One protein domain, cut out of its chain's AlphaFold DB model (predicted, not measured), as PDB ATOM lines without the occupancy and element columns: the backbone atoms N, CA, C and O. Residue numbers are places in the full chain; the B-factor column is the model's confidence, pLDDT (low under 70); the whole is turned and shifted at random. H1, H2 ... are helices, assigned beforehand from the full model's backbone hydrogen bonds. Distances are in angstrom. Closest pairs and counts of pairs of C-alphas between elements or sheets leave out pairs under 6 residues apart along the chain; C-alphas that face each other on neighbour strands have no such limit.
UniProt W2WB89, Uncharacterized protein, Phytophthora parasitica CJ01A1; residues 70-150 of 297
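What this domain is: This is residues 70 to 150 of the 297 residues of an uncharacterized protein of Phytophthora parasitica CJ01A1 (UniProt W2WB89). A small compact head carries a long helical arm: H4 starts in the head side by side with H1, running the opposite way, and its last residues, 137 to 150, stick out. In the head, the short H2 sits between H1 and the first part of H4 on one side and H3 on the other, and residues 94 to 108 form a long loop from H2 to H3. The printed part has 81 residues with four named helices, in the order H1, H2, H3, H4, and no named strand; its class is all helix, with helices holding all 56 residues in named elements. The whole is only just loose, close to compact, with a radius of gyration of the C-alphas of 14.1 A, and it is elongated, spanning 46 by 25 by 21 A, with the arm of H4 making the length.

Where its parts are: H1 is residues 70 to 82, 18.4 A from first to last C-alpha, and begins at C-alpha 70 (-30.862, -42.028, -46.034). H2 follows as residues 89 to 93, a short helix of five residues. H3 is residues 109 to 118, 14.3 A long, and begins at C-alpha 109 (-54.301, -48.767, -47.863). H4 is residues 123 to 150, the longest helix at 41.2 A, and ends at C-alpha 150 (-32.606, -37.366, -20.034).

How they stand to each other: H1 and H4 touch, with the closest C-alphas, those of Leu 72 and Cys 132, 5.5 A apart. H4 touches H1 with residues 125 to 132 alone. Their lines stand at a shallow tilt of 31 degrees, opposite ways. H1 also touches H2, where the closest C-alphas, those of Ala 73 and Thr 90, are 7.0 A apart. H2 and H4 are close but not clearly touching, with the C-alphas of Thr 90 and Arg 129 closest at 6.9 A. H3 touches no helix: it is apart from H1 and from H4, and only just apart from H2, at 8.3 A. In H1, H2 and H3 every O i to N i+4 pair is within hydrogen-bond range; in H4, 22 of 24 are.

The domain as a whole: The two C-alphas farthest apart are those of Ala 118 and Val 150, 47.0 A. Without residues 137 to 150, which stand free, the body has 67 residues, spans 28 by 23 by 19 A and has a radius of gyration of 10.9 A. The printed part has no cut. The link from H2 to H3, with 15 residues, is long; that from H1 to H2 is short and that from H3 to H4 is tight. The mean pLDDT of the printed part is 71.8; it is under 70 in residues 94 to 105, residue 136 and residues 138 to 150.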
ATOM      1  N   ASP A  70     -30.452 -42.990 -45.014       71.81
ATOM      2  CA  ASP A  70     -30.862 -42.028 -46.034       71.81
ATOM      3  C   ASP A  70     -30.514 -42.513 -47.458       71.81
ATOM      4  O   ASP A  70     -31.363 -42.444 -48.345       71.81
ATOM      5  N   GLU A  71     -29.322 -43.085 -47.681       80.44
ATOM      6  CA  GLU A  71     -28.941 -43.644 -48.991       80.44
ATOM      7  C   GLU A  71     -29.750 -44.904 -49.332       80.44
ATOM      8  O   GLU A  71     -30.233 -45.050 -50.456       80.44
ATOM      9  N   LEU A  72     -29.951 -45.806 -48.362       79.25
ATOM     10  CA  LEU A  72     -30.771 -47.007 -48.560       79.25
ATOM     11  C   LEU A  72     -32.233 -46.640 -48.848       79.25
ATOM     12  O   LEU A  72     -32.829 -47.193 -49.774       79.25
ATOM     13  N   ALA A  73     -32.797 -45.668 -48.128       78.06
ATOM     14  CA  ALA A  73     -34.131 -45.142 -48.407       78.06
ATOM     15  C   ALA A  73     -34.210 -44.526 -49.815       78.06
ATOM     16  O   ALA A  73     -35.170 -44.792 -50.545       78.06
ATOM     17  N   GLY A  74     -33.182 -43.784 -50.241       79.56
ATOM     18  CA  GLY A  74     -33.071 -43.256 -51.605       79.56
ATOM     19  C   GLY A  74     -33.012 -44.352 -52.679       79.56
ATOM     20  O   GLY A  74     -33.621 -44.222 -53.742       79.56
ATOM     21  N   GLN A  75     -32.341 -45.476 -52.416       81.88
ATOM     22  CA  GLN A  75     -32.325 -46.630 -53.328       81.88
ATOM     23  C   GLN A  75     -33.700 -47.300 -53.452       81.88
ATOM     24  O   GLN A  75     -34.139 -47.567 -54.570       81.88
ATOM     25  N   VAL A  76     -34.418 -47.508 -52.341       84.19
ATOM     26  CA  VAL A  76     -35.796 -48.039 -52.384       84.19
ATOM     27  C   VAL A  76     -36.723 -47.087 -53.150       84.19
ATOM     28  O   VAL A  76     -37.564 -47.544 -53.929       84.19
ATOM     29  N   CYS A  77     -36.550 -45.770 -52.986       82.31
ATOM     30  CA  CYS A  77     -37.299 -44.760 -53.738       82.31
ATOM     31  C   CYS A  77     -37.038 -44.845 -55.245       82.31
ATOM     32  O   CYS A  77     -37.994 -44.934 -56.019       82.31
ATOM     33  N   ARG A  78     -35.766 -44.890 -55.661       83.88
ATOM     34  CA  ARG A  78     -35.380 -45.027 -57.075       83.88
ATOM     35  C   ARG A  78     -35.943 -46.297 -57.706       83.88
ATOM     36  O   ARG A  78     -36.603 -46.207 -58.737       83.88
ATOM     37  N   LEU A  79     -35.785 -47.449 -57.055       85.06
ATOM     38  CA  LEU A  79     -36.314 -48.718 -57.566       85.06
ATOM     39  C   LEU A  79     -37.840 -48.715 -57.674       85.06
ATOM     40  O   LEU A  79     -38.393 -49.205 -58.655       85.06
ATOM     41  N   SER A  80     -38.528 -48.139 -56.687       83.00
ATOM     42  CA  SER A  80     -39.988 -48.008 -56.732       83.00
ATOM     43  C   SER A  80     -40.431 -47.132 -57.909       83.00
ATOM     44  O   SER A  80     -41.414 -47.450 -58.576       83.00
ATOM     45  N   ARG A  81     -39.681 -46.059 -58.202       79.12
ATOM     46  CA  ARG A  81     -39.927 -45.165 -59.341       79.12
ATOM     47  C   ARG A  81     -39.688 -45.855 -60.680       79.12
ATOM     48  O   ARG A  81     -40.512 -45.705 -61.575       79.12
ATOM     49  N   GLU A  82     -38.583 -46.574 -60.832       83.94
ATOM     50  CA  GLU A  82     -38.260 -47.307 -62.066       83.94
ATOM     51  C   GLU A  82     -39.329 -48.354 -62.395       83.94
ATOM     52  O   GLU A  82     -39.648 -48.580 -63.557       83.94
ATOM     53  N   GLN A  83     -39.957 -48.919 -61.364       82.62
ATOM     54  CA  GLN A  83     -41.090 -49.831 -61.495       82.62
ATOM     55  C   GLN A  83     -42.445 -49.111 -61.686       82.62
ATOM     56  O   GLN A  83     -43.485 -49.757 -61.770       82.62
ATOM     57  N   GLY A  84     -42.468 -47.777 -61.750       77.62
ATOM     58  CA  GLY A  84     -43.673 -46.982 -62.002       77.62
ATOM     59  C   GLY A  84     -44.573 -46.755 -60.782       77.62
ATOM     60  O   GLY A  84     -45.702 -46.282 -60.933       77.62
ATOM     61  N   ARG A  85     -44.109 -47.058 -59.562       79.19
ATOM     62  CA  ARG A  85     -44.889 -46.796 -58.346       79.19
ATOM     63  C   ARG A  85     -44.812 -45.324 -57.954       79.19
ATOM     64  O   ARG A  85     -43.760 -44.693 -57.988       79.19
ATOM     65  N   ARG A  86     -45.949 -44.789 -57.508       73.44
ATOM     66  CA  ARG A  86     -46.092 -43.396 -57.046       73.44
ATOM     67  C   ARG A  86     -45.568 -43.157 -55.623       73.44
ATOM     68  O   ARG A  86     -45.441 -42.012 -55.204       73.44
ATOM     69  N   CYS A  87     -45.289 -44.227 -54.877       77.00
ATOM     70  CA  CYS A  87     -44.728 -44.202 -53.529       77.00
ATOM     71  C   CYS A  87     -43.843 -45.440 -53.320       77.00
ATOM     72  O   CYS A  87     -44.078 -46.479 -53.944       77.00
ATOM     73  N   CYS A  88     -42.837 -45.335 -52.452       80.94
ATOM     74  CA  CYS A  88     -41.988 -46.459 -52.079       80.94
ATOM     75  C   CYS A  88     -42.514 -47.172 -50.823       80.94
ATOM     76  O   CYS A  88     -43.227 -46.586 -50.006       80.94
ATOM     77  N   THR A  89     -42.149 -48.446 -50.673       76.56
ATOM     78  CA  THR A  89     -42.571 -49.300 -49.548       76.56
ATOM     79  C   THR A  89     -42.179 -48.709 -48.192       76.56
ATOM     80  O   THR A  89     -43.034 -48.602 -47.316       76.56
ATOM     81  N   THR A  90     -40.937 -48.239 -48.046       75.69
ATOM     82  CA  THR A  90     -40.429 -47.630 -46.803       75.69
ATOM     83  C   THR A  90     -41.246 -46.406 -46.382       75.69
ATOM     84  O   THR A  90     -41.722 -46.340 -45.255       75.69
ATOM     85  N   HIS A  91     -41.514 -45.461 -47.292       75.94
ATOM     86  CA  HIS A  91     -42.295 -44.266 -46.949       75.94
ATOM     87  C   HIS A  91     -43.769 -44.569 -46.654       75.94
ATOM     88  O   HIS A  91     -44.372 -43.885 -45.825       75.94
ATOM     89  N   PHE A  92     -44.359 -45.577 -47.309       75.38
ATOM     90  CA  PHE A  92     -45.725 -46.005 -47.008       75.38
ATOM     91  C   PHE A  92     -45.838 -46.628 -45.605       75.38
ATOM     92  O   PHE A  92     -46.798 -46.322 -44.891       75.38
ATOM     93  N   GLU A  93     -44.876 -47.470 -45.216       73.94
ATOM     94  CA  GLU A  93     -44.820 -48.147 -43.910       73.94
ATOM     95  C   GLU A  93     -44.513 -47.165 -42.766       73.94
ATOM     96  O   GLU A  93     -45.210 -47.170 -41.753       73.94
ATOM     97  N   ASP A  94     -43.561 -46.250 -42.964       69.75
ATOM     98  CA  ASP A  94     -43.143 -45.247 -41.969       69.75
ATOM     99  C   ASP A  94     -44.168 -44.113 -41.759       69.75
ATOM    100  O   ASP A  94     -44.019 -43.257 -40.887       69.75
ATOM    101  N   GLY A  95     -45.232 -44.082 -42.562       61.62
ATOM    102  CA  GLY A  95     -46.341 -43.154 -42.379       61.62
ATOM    103  C   GLY A  95     -46.112 -41.738 -42.911       61.62
ATOM    104  O   GLY A  95     -46.913 -40.848 -42.613       61.62
ATOM    105  N   TRP A  96     -45.071 -41.517 -43.716       63.91
ATOM    106  CA  TRP A  96     -44.781 -40.200 -44.282       63.91
ATOM    107  C   TRP A  96     -45.892 -39.749 -45.232       63.91
ATOM    108  O   TRP A  96     -46.351 -40.492 -46.101       63.91
ATOM    109  N   LEU A  97     -46.317 -38.491 -45.080       48.50
ATOM    110  CA  LEU A  97     -47.431 -37.916 -45.844       48.50
ATOM    111  C   LEU A  97     -47.116 -37.739 -47.336       48.50
ATOM    112  O   LEU A  97     -48.036 -37.631 -48.147       48.50
ATOM    113  N   ARG A  98     -45.831 -37.687 -47.698       54.09
ATOM    114  CA  ARG A  98     -45.350 -37.562 -49.075       54.09
ATOM    115  C   ARG A  98     -44.051 -38.336 -49.226       54.09
ATOM    116  O   ARG A  98     -43.184 -38.264 -48.357       54.09
ATOM    117  N   CYS A  99     -43.884 -39.008 -50.360       63.28
ATOM    118  CA  CYS A  99     -42.563 -39.464 -50.769       63.28
ATOM    119  C   CYS A  99     -41.725 -38.214 -51.072       63.28
ATOM    120  O   CYS A  99     -42.097 -37.436 -51.956       63.28
ATOM    121  N   ARG A 100     -40.646 -37.994 -50.306       53.62
ATOM    122  CA  ARG A 100     -39.867 -36.738 -50.274       53.62
ATOM    123  C   ARG A 100     -39.421 -36.251 -51.660       53.62
ATOM    124  O   ARG A 100     -39.333 -35.050 -51.873       53.62
ATOM    125  N   GLU A 101     -39.209 -37.170 -52.599       52.72
ATOM    126  CA  GLU A 101     -38.776 -36.866 -53.970       52.72
ATOM    127  C   GLU A 101     -39.919 -36.601 -54.961       52.72
ATOM    128  O   GLU A 101     -39.693 -35.986 -55.997       52.72
ATOM    129  N   LEU A 102     -41.140 -37.061 -54.677       53.56
ATOM    130  CA  LEU A 102     -42.253 -36.990 -55.629       53.56
ATOM    131  C   LEU A 102     -43.304 -35.954 -55.236       53.56
ATOM    132  O   LEU A 102     -44.078 -35.519 -56.082       53.56
ATOM    133  N   GLY A 103     -43.393 -35.587 -53.953       59.97
ATOM    134  CA  GLY A 103     -44.451 -34.698 -53.462       59.97
ATOM    135  C   GLY A 103     -45.873 -35.252 -53.655       59.97
ATOM    136  O   GLY A 103     -46.839 -34.551 -53.358       59.97
ATOM    137  N   VAL A 104     -46.001 -36.496 -54.130       64.25
ATOM    138  CA  VAL A 104     -47.266 -37.184 -54.390       64.25
ATOM    139  C   VAL A 104     -47.907 -37.550 -53.058       64.25
ATOM    140  O   VAL A 104     -47.224 -37.971 -52.119       64.25
ATOM    141  N   ALA A 105     -49.224 -37.352 -52.985       66.25
ATOM    142  CA  ALA A 105     -50.013 -37.710 -51.820       66.25
ATOM    143  C   ALA A 105     -49.860 -39.203 -51.513       66.25
ATOM    144  O   ALA A 105     -49.829 -40.041 -52.418       66.25
ATOM    145  N   ARG A 106     -49.748 -39.524 -50.224       72.50
ATOM    146  CA  ARG A 106     -49.685 -40.906 -49.757       72.50
ATOM    147  C   ARG A 106     -50.913 -41.687 -50.265       72.50
ATOM    148  O   ARG A 106     -52.031 -41.242 -50.003       72.50
ATOM    149  N   PRO A 107     -50.719 -42.842 -50.928       77.56
ATOM    150  CA  PRO A 107     -51.820 -43.731 -51.279       77.56
ATOM    151  C   PRO A 107     -52.544 -44.212 -50.022       77.56
ATOM    152  O   PRO A 107     -51.903 -44.464 -48.996       77.56
ATOM    153  N   ASP A 108     -53.859 -44.394 -50.098       81.31
ATOM    154  CA  ASP A 108     -54.575 -45.104 -49.038       81.31
ATOM    155  C   ASP A 108     -54.215 -46.607 -49.029       81.31
ATOM    156  O   ASP A 108     -53.554 -47.123 -49.934       81.31
ATOM    157  N   CYS A 109     -54.630 -47.343 -47.993       80.94
ATOM    158  CA  CYS A 109     -54.301 -48.767 -47.863       80.94
ATOM    159  C   CYS A 109     -54.843 -49.638 -49.012       80.94
ATOM    160  O   CYS A 109     -54.243 -50.662 -49.345       80.94
ATOM    161  N   GLY A 110     -55.986 -49.273 -49.596       83.62
ATOM    162  CA  GLY A 110     -56.593 -49.984 -50.718       83.62
ATOM    163  C   GLY A 110     -55.899 -49.665 -52.040       83.62
ATOM    164  O   GLY A 110     -55.616 -50.573 -52.817       83.62
ATOM    165  N   GLU A 111     -55.577 -48.397 -52.281       82.25
ATOM    166  CA  GLU A 111     -54.789 -47.944 -53.425       82.25
ATOM    167  C   GLU A 111     -53.383 -48.550 -53.395       82.25
ATOM    168  O   GLU A 111     -52.927 -49.094 -54.400       82.25
ATOM    169  N   TRP A 112     -52.730 -48.558 -52.232       84.31
ATOM    170  CA  TRP A 112     -51.426 -49.188 -52.060       84.31
ATOM    171  C   TRP A 112     -51.454 -50.683 -52.374       84.31
ATOM    172  O   TRP A 112     -50.575 -51.183 -53.074       84.31
ATOM    173  N   ARG A 113     -52.496 -51.394 -51.923       83.44
ATOM    174  CA  ARG A 113     -52.676 -52.811 -52.253       83.44
ATOM    175  C   ARG A 113     -52.742 -53.025 -53.764       83.44
ATOM    176  O   ARG A 113     -52.012 -53.866 -54.273       83.44
ATOM    177  N   ARG A 114     -53.533 -52.220 -54.482       84.50
ATOM    178  CA  ARG A 114     -53.630 -52.300 -55.951       84.50
ATOM    179  C   ARG A 114     -52.298 -51.992 -56.638       84.50
ATOM    180  O   ARG A 114     -51.966 -52.638 -57.622       84.50
ATOM    181  N   ILE A 115     -51.527 -51.033 -56.119       83.25
ATOM    182  CA  ILE A 115     -50.194 -50.697 -56.643       83.25
ATOM    183  C   ILE A 115     -49.233 -51.883 -56.489       83.25
ATOM    184  O   ILE A 115     -48.532 -52.219 -57.439       83.25
ATOM    185  N   VAL A 116     -49.210 -52.527 -55.318       82.50
ATOM    186  CA  VAL A 116     -48.332 -53.682 -55.055       82.50
ATOM    187  C   VAL A 116     -48.795 -54.935 -55.808       82.50
ATOM    188  O   VAL A 116     -47.958 -55.719 -56.241       82.50
ATOM    189  N   GLU A 117     -50.100 -55.125 -56.002       85.12
ATOM    190  CA  GLU A 117     -50.639 -56.213 -56.831       85.12
ATOM    191  C   GLU A 117     -50.296 -56.025 -58.315       85.12
ATOM    192  O   GLU A 117     -49.907 -56.983 -58.980       85.12
ATOM    193  N   ALA A 118     -50.401 -54.797 -58.831       83.50
ATOM    194  CA  ALA A 118     -50.070 -54.482 -60.219       83.50
ATOM    195  C   ALA A 118     -48.556 -54.513 -60.488       83.50
ATOM    196  O   ALA A 118     -48.126 -54.901 -61.571       83.50
ATOM    197  N   VAL A 119     -47.751 -54.093 -59.509       83.25
ATOM    198  CA  VAL A 119     -46.293 -54.004 -59.607       83.25
ATOM    199  C   VAL A 119     -45.675 -54.587 -58.329       83.25
ATOM    200  O   VAL A 119     -45.437 -53.844 -57.368       83.25
ATOM    201  N   PRO A 120     -45.415 -55.905 -58.286       81.88
ATOM    202  CA  PRO A 120     -44.954 -56.579 -57.079       81.88
ATOM    203  C   PRO A 120     -43.534 -56.176 -56.679       81.88
ATOM    204  O   PRO A 120     -42.690 -55.851 -57.511       81.88
ATOM    205  N   VAL A 121     -43.261 -56.244 -55.373       81.69
ATOM    206  CA  VAL A 121     -41.944 -55.953 -54.787       81.69
ATOM    207  C   VAL A 121     -40.926 -56.992 -55.246       81.69
ATOM    208  O   VAL A 121     -41.028 -58.180 -54.904       81.69
ATOM    209  N   THR A 122     -39.924 -56.533 -55.994       84.06
ATOM    210  CA  THR A 122     -38.826 -57.374 -56.480       84.06
ATOM    211  C   THR A 122     -37.967 -57.889 -55.322       84.06
ATOM    212  O   THR A 122     -38.011 -57.378 -54.200       84.06
ATOM    213  N   GLU A 123     -37.188 -58.943 -55.565       83.25
ATOM    214  CA  GLU A 123     -36.288 -59.501 -54.549       83.25
ATOM    215  C   GLU A 123     -35.192 -58.513 -54.138       83.25
ATOM    216  O   GLU A 123     -34.914 -58.361 -52.951       83.25
ATOM    217  N   VAL A 124     -34.667 -57.758 -55.104       83.06
ATOM    218  CA  VAL A 124     -33.689 -56.688 -54.876       83.06
ATOM    219  C   VAL A 124     -34.275 -55.581 -53.994       83.06
ATOM    220  O   VAL A 124     -33.647 -55.157 -53.026       83.06
ATOM    221  N   GLU A 125     -35.507 -55.141 -54.275       81.50
ATOM    222  CA  GLU A 125     -36.196 -54.143 -53.449       81.50
ATOM    223  C   GLU A 125     -36.447 -54.672 -52.027       81.50
ATOM    224  O   GLU A 125     -36.260 -53.944 -51.051       81.50
ATOM    225  N   ARG A 126     -36.803 -55.958 -51.887       82.62
ATOM    226  CA  ARG A 126     -36.958 -56.618 -50.580       82.62
ATOM    227  C   ARG A 126     -35.660 -56.641 -49.778       82.62
ATOM    228  O   ARG A 126     -35.711 -56.347 -48.584       82.62
ATOM    229  N   ASP A 127     -34.535 -56.969 -50.404       83.06
ATOM    230  CA  ASP A 127     -33.227 -56.998 -49.745       83.06
ATOM    231  C   ASP A 127     -32.791 -55.602 -49.270       83.06
ATOM    232  O   ASP A 127     -32.428 -55.416 -48.106       83.06
ATOM    233  N   ILE A 128     -32.903 -54.587 -50.133       79.12
ATOM    234  CA  ILE A 128     -32.558 -53.205 -49.770       79.12
ATOM    235  C   ILE A 128     -33.480 -52.703 -48.654       79.12
ATOM    236  O   ILE A 128     -33.000 -52.107 -47.687       79.12
ATOM    237  N   ARG A 129     -34.785 -53.005 -48.718       80.69
ATOM    238  CA  ARG A 129     -35.736 -52.676 -47.644       80.69
ATOM    239  C   ARG A 129     -35.355 -53.353 -46.330       80.69
ATOM    240  O   ARG A 129     -35.367 -52.704 -45.288       80.69
ATOM    241  N   HIS A 130     -34.972 -54.629 -46.360       79.62
ATOM    242  CA  HIS A 130     -34.522 -55.341 -45.163       79.62
ATOM    243  C   HIS A 130     -33.283 -54.675 -44.542       79.62
ATOM    244  O   HIS A 130     -33.237 -54.456 -43.329       79.62
ATOM    245  N   ARG A 131     -32.298 -54.289 -45.363       80.12
ATOM    246  CA  ARG A 131     -31.107 -53.552 -44.906       80.12
ATOM    247  C   ARG A 131     -31.463 -52.183 -44.323       80.12
ATOM    248  O   ARG A 131     -30.977 -51.845 -43.245       80.12
ATOM    249  N   CYS A 132     -32.345 -51.437 -44.989       77.94
ATOM    250  CA  CYS A 132     -32.839 -50.141 -44.525       77.94
ATOM    251  C   CYS A 132     -33.517 -50.260 -43.152       77.94
ATOM    252  O   CYS A 132     -33.140 -49.557 -42.215       77.94
ATOM    253  N   ASN A 133     -34.437 -51.216 -43.001       73.88
ATOM    254  CA  ASN A 133     -35.148 -51.468 -41.745       73.88
ATOM    255  C   ASN A 133     -34.181 -51.887 -40.630       73.88
ATOM    256  O   ASN A 133     -34.270 -51.386 -39.511       73.88
ATOM    257  N   GLY A 134     -33.192 -52.732 -40.936       75.81
ATOM    258  CA  GLY A 134     -32.138 -53.092 -39.985       75.81
ATOM    259  C   GLY A 134     -31.290 -51.897 -39.523       75.81
ATOM    260  O   GLY A 134     -30.846 -51.856 -38.374       75.81
ATOM    261  N   CYS A 135     -31.054 -50.901 -40.381       73.69
ATOM    262  CA  CYS A 135     -30.385 -49.655 -39.993       73.69
ATOM    263  C   CYS A 135     -31.307 -48.717 -39.192       73.69
ATOM    264  O   CYS A 135     -30.857 -48.128 -38.208       73.69
ATOM    265  N   LEU A 136     -32.593 -48.624 -39.549       68.56
ATOM    266  CA  LEU A 136     -33.597 -47.844 -38.815       68.56
ATOM    267  C   LEU A 136     -33.769 -48.344 -37.379       68.56
ATOM    268  O   LEU A 136     -33.669 -47.553 -36.444       68.56
ATOM    269  N   VAL A 137     -33.940 -49.653 -37.181       70.00
ATOM    270  CA  VAL A 137     -34.086 -50.254 -35.844       70.00
ATOM    271  C   VAL A 137     -32.874 -49.942 -34.964       70.00
ATOM    272  O   VAL A 137     -33.036 -49.539 -33.815       70.00
ATOM    273  N   ARG A 138     -31.654 -50.041 -35.510       65.38
ATOM    274  CA  ARG A 138     -30.422 -49.682 -34.785       65.38
ATOM    275  C   ARG A 138     -30.380 -48.197 -34.415       65.38
ATOM    276  O   ARG A 138     -30.010 -47.865 -33.293       65.38
ATOM    277  N   ARG A 139     -30.811 -47.306 -35.313       61.78
ATOM    278  CA  ARG A 139     -30.902 -45.860 -35.042       61.78
ATOM    279  C   ARG A 139     -31.922 -45.544 -33.944       61.78
ATOM    280  O   ARG A 139     -31.638 -44.720 -33.079       61.78
ATOM    281  N   HIS A 140     -33.079 -46.203 -33.959       57.56
ATOM    282  CA  HIS A 140     -34.098 -46.048 -32.920       57.56
ATOM    283  C   HIS A 140     -33.641 -46.612 -31.570       57.56
ATOM    284  O   HIS A 140     -33.871 -45.971 -30.552       57.56
ATOM    285  N   ALA A 141     -32.922 -47.737 -31.549       57.38
ATOM    286  CA  ALA A 141     -32.349 -48.288 -30.322       57.38
ATOM    287  C   ALA A 141     -31.346 -47.323 -29.667       57.38
ATOM    288  O   ALA A 141     -31.441 -47.063 -28.471       57.38
ATOM    289  N   VAL A 142     -30.443 -46.717 -30.448       58.06
ATOM    290  CA  VAL A 142     -29.497 -45.701 -29.942       58.06
ATOM    291  C   VAL A 142     -30.230 -44.459 -29.417       58.06
ATOM    292  O   VAL A 142     -29.830 -43.880 -28.410       58.06
ATOM    293  N   ARG A 143     -31.327 -44.056 -30.070       48.72
ATOM    294  CA  ARG A 143     -32.120 -42.889 -29.661       48.72
ATOM    295  C   ARG A 143     -32.921 -43.133 -28.378       48.72
ATOM    296  O   ARG A 143     -32.964 -42.249 -27.529       48.72
ATOM    297  N   ASN A 144     -33.479 -44.328 -28.200       41.38
ATOM    298  CA  ASN A 144     -34.233 -44.680 -26.995       41.38
ATOM    299  C   ASN A 144     -33.331 -44.756 -25.750       41.38
ATOM    300  O   ASN A 144     -33.750 -44.331 -24.679       41.38
ATOM    301  N   VAL A 145     -32.068 -45.180 -25.899       48.06
ATOM    302  CA  VAL A 145     -31.069 -45.111 -24.812       48.06
ATOM    303  C   VAL A 145     -30.803 -43.656 -24.395       48.06
ATOM    304  O   VAL A 145     -30.657 -43.372 -23.212       48.06
ATOM    305  N   SER A 146     -30.813 -42.709 -25.343       41.75
ATOM    306  CA  SER A 146     -30.600 -41.286 -25.036       41.75
ATOM    307  C   SER A 146     -31.799 -40.585 -24.374       41.75
ATOM    308  O   SER A 146     -31.595 -39.632 -23.630       41.75
ATOM    309  N   GLU A 147     -33.037 -41.041 -24.597       38.31
ATOM    310  CA  GLU A 147     -34.236 -40.459 -23.961       38.31
ATOM    311  C   GLU A 147     -34.447 -40.957 -22.517       38.31
ATOM    312  O   GLU A 147     -34.891 -40.192 -21.653       38.31
ATOM    313  N   GLU A 148     -34.058 -42.198 -22.204       38.66
ATOM    314  CA  GLU A 148     -34.106 -42.719 -20.828       38.66
ATOM    315  C   GLU A 148     -33.091 -42.025 -19.895       38.66
ATOM    316  O   GLU A 148     -33.388 -41.811 -18.716       38.66
ATOM    317  N   ASP A 149     -31.943 -41.575 -20.417       35.94
ATOM    318  CA  ASP A 149     -30.930 -40.835 -19.645       35.94
ATOM    319  C   ASP A 149     -31.296 -39.363 -19.383       35.94
ATOM    320  O   ASP A 149     -30.926 -38.804 -18.344       35.94
ATOM    321  N   VAL A 150     -32.088 -38.732 -20.260       44.25
ATOM    322  CA  VAL A 150     -32.606 -37.366 -20.034       44.25
ATOM    323  C   VAL A 150     -33.653 -37.352 -18.915       44.25
ATOM    324  O   VAL A 150     -33.730 -36.396 -18.141       44.25
TER     325      VAL A 150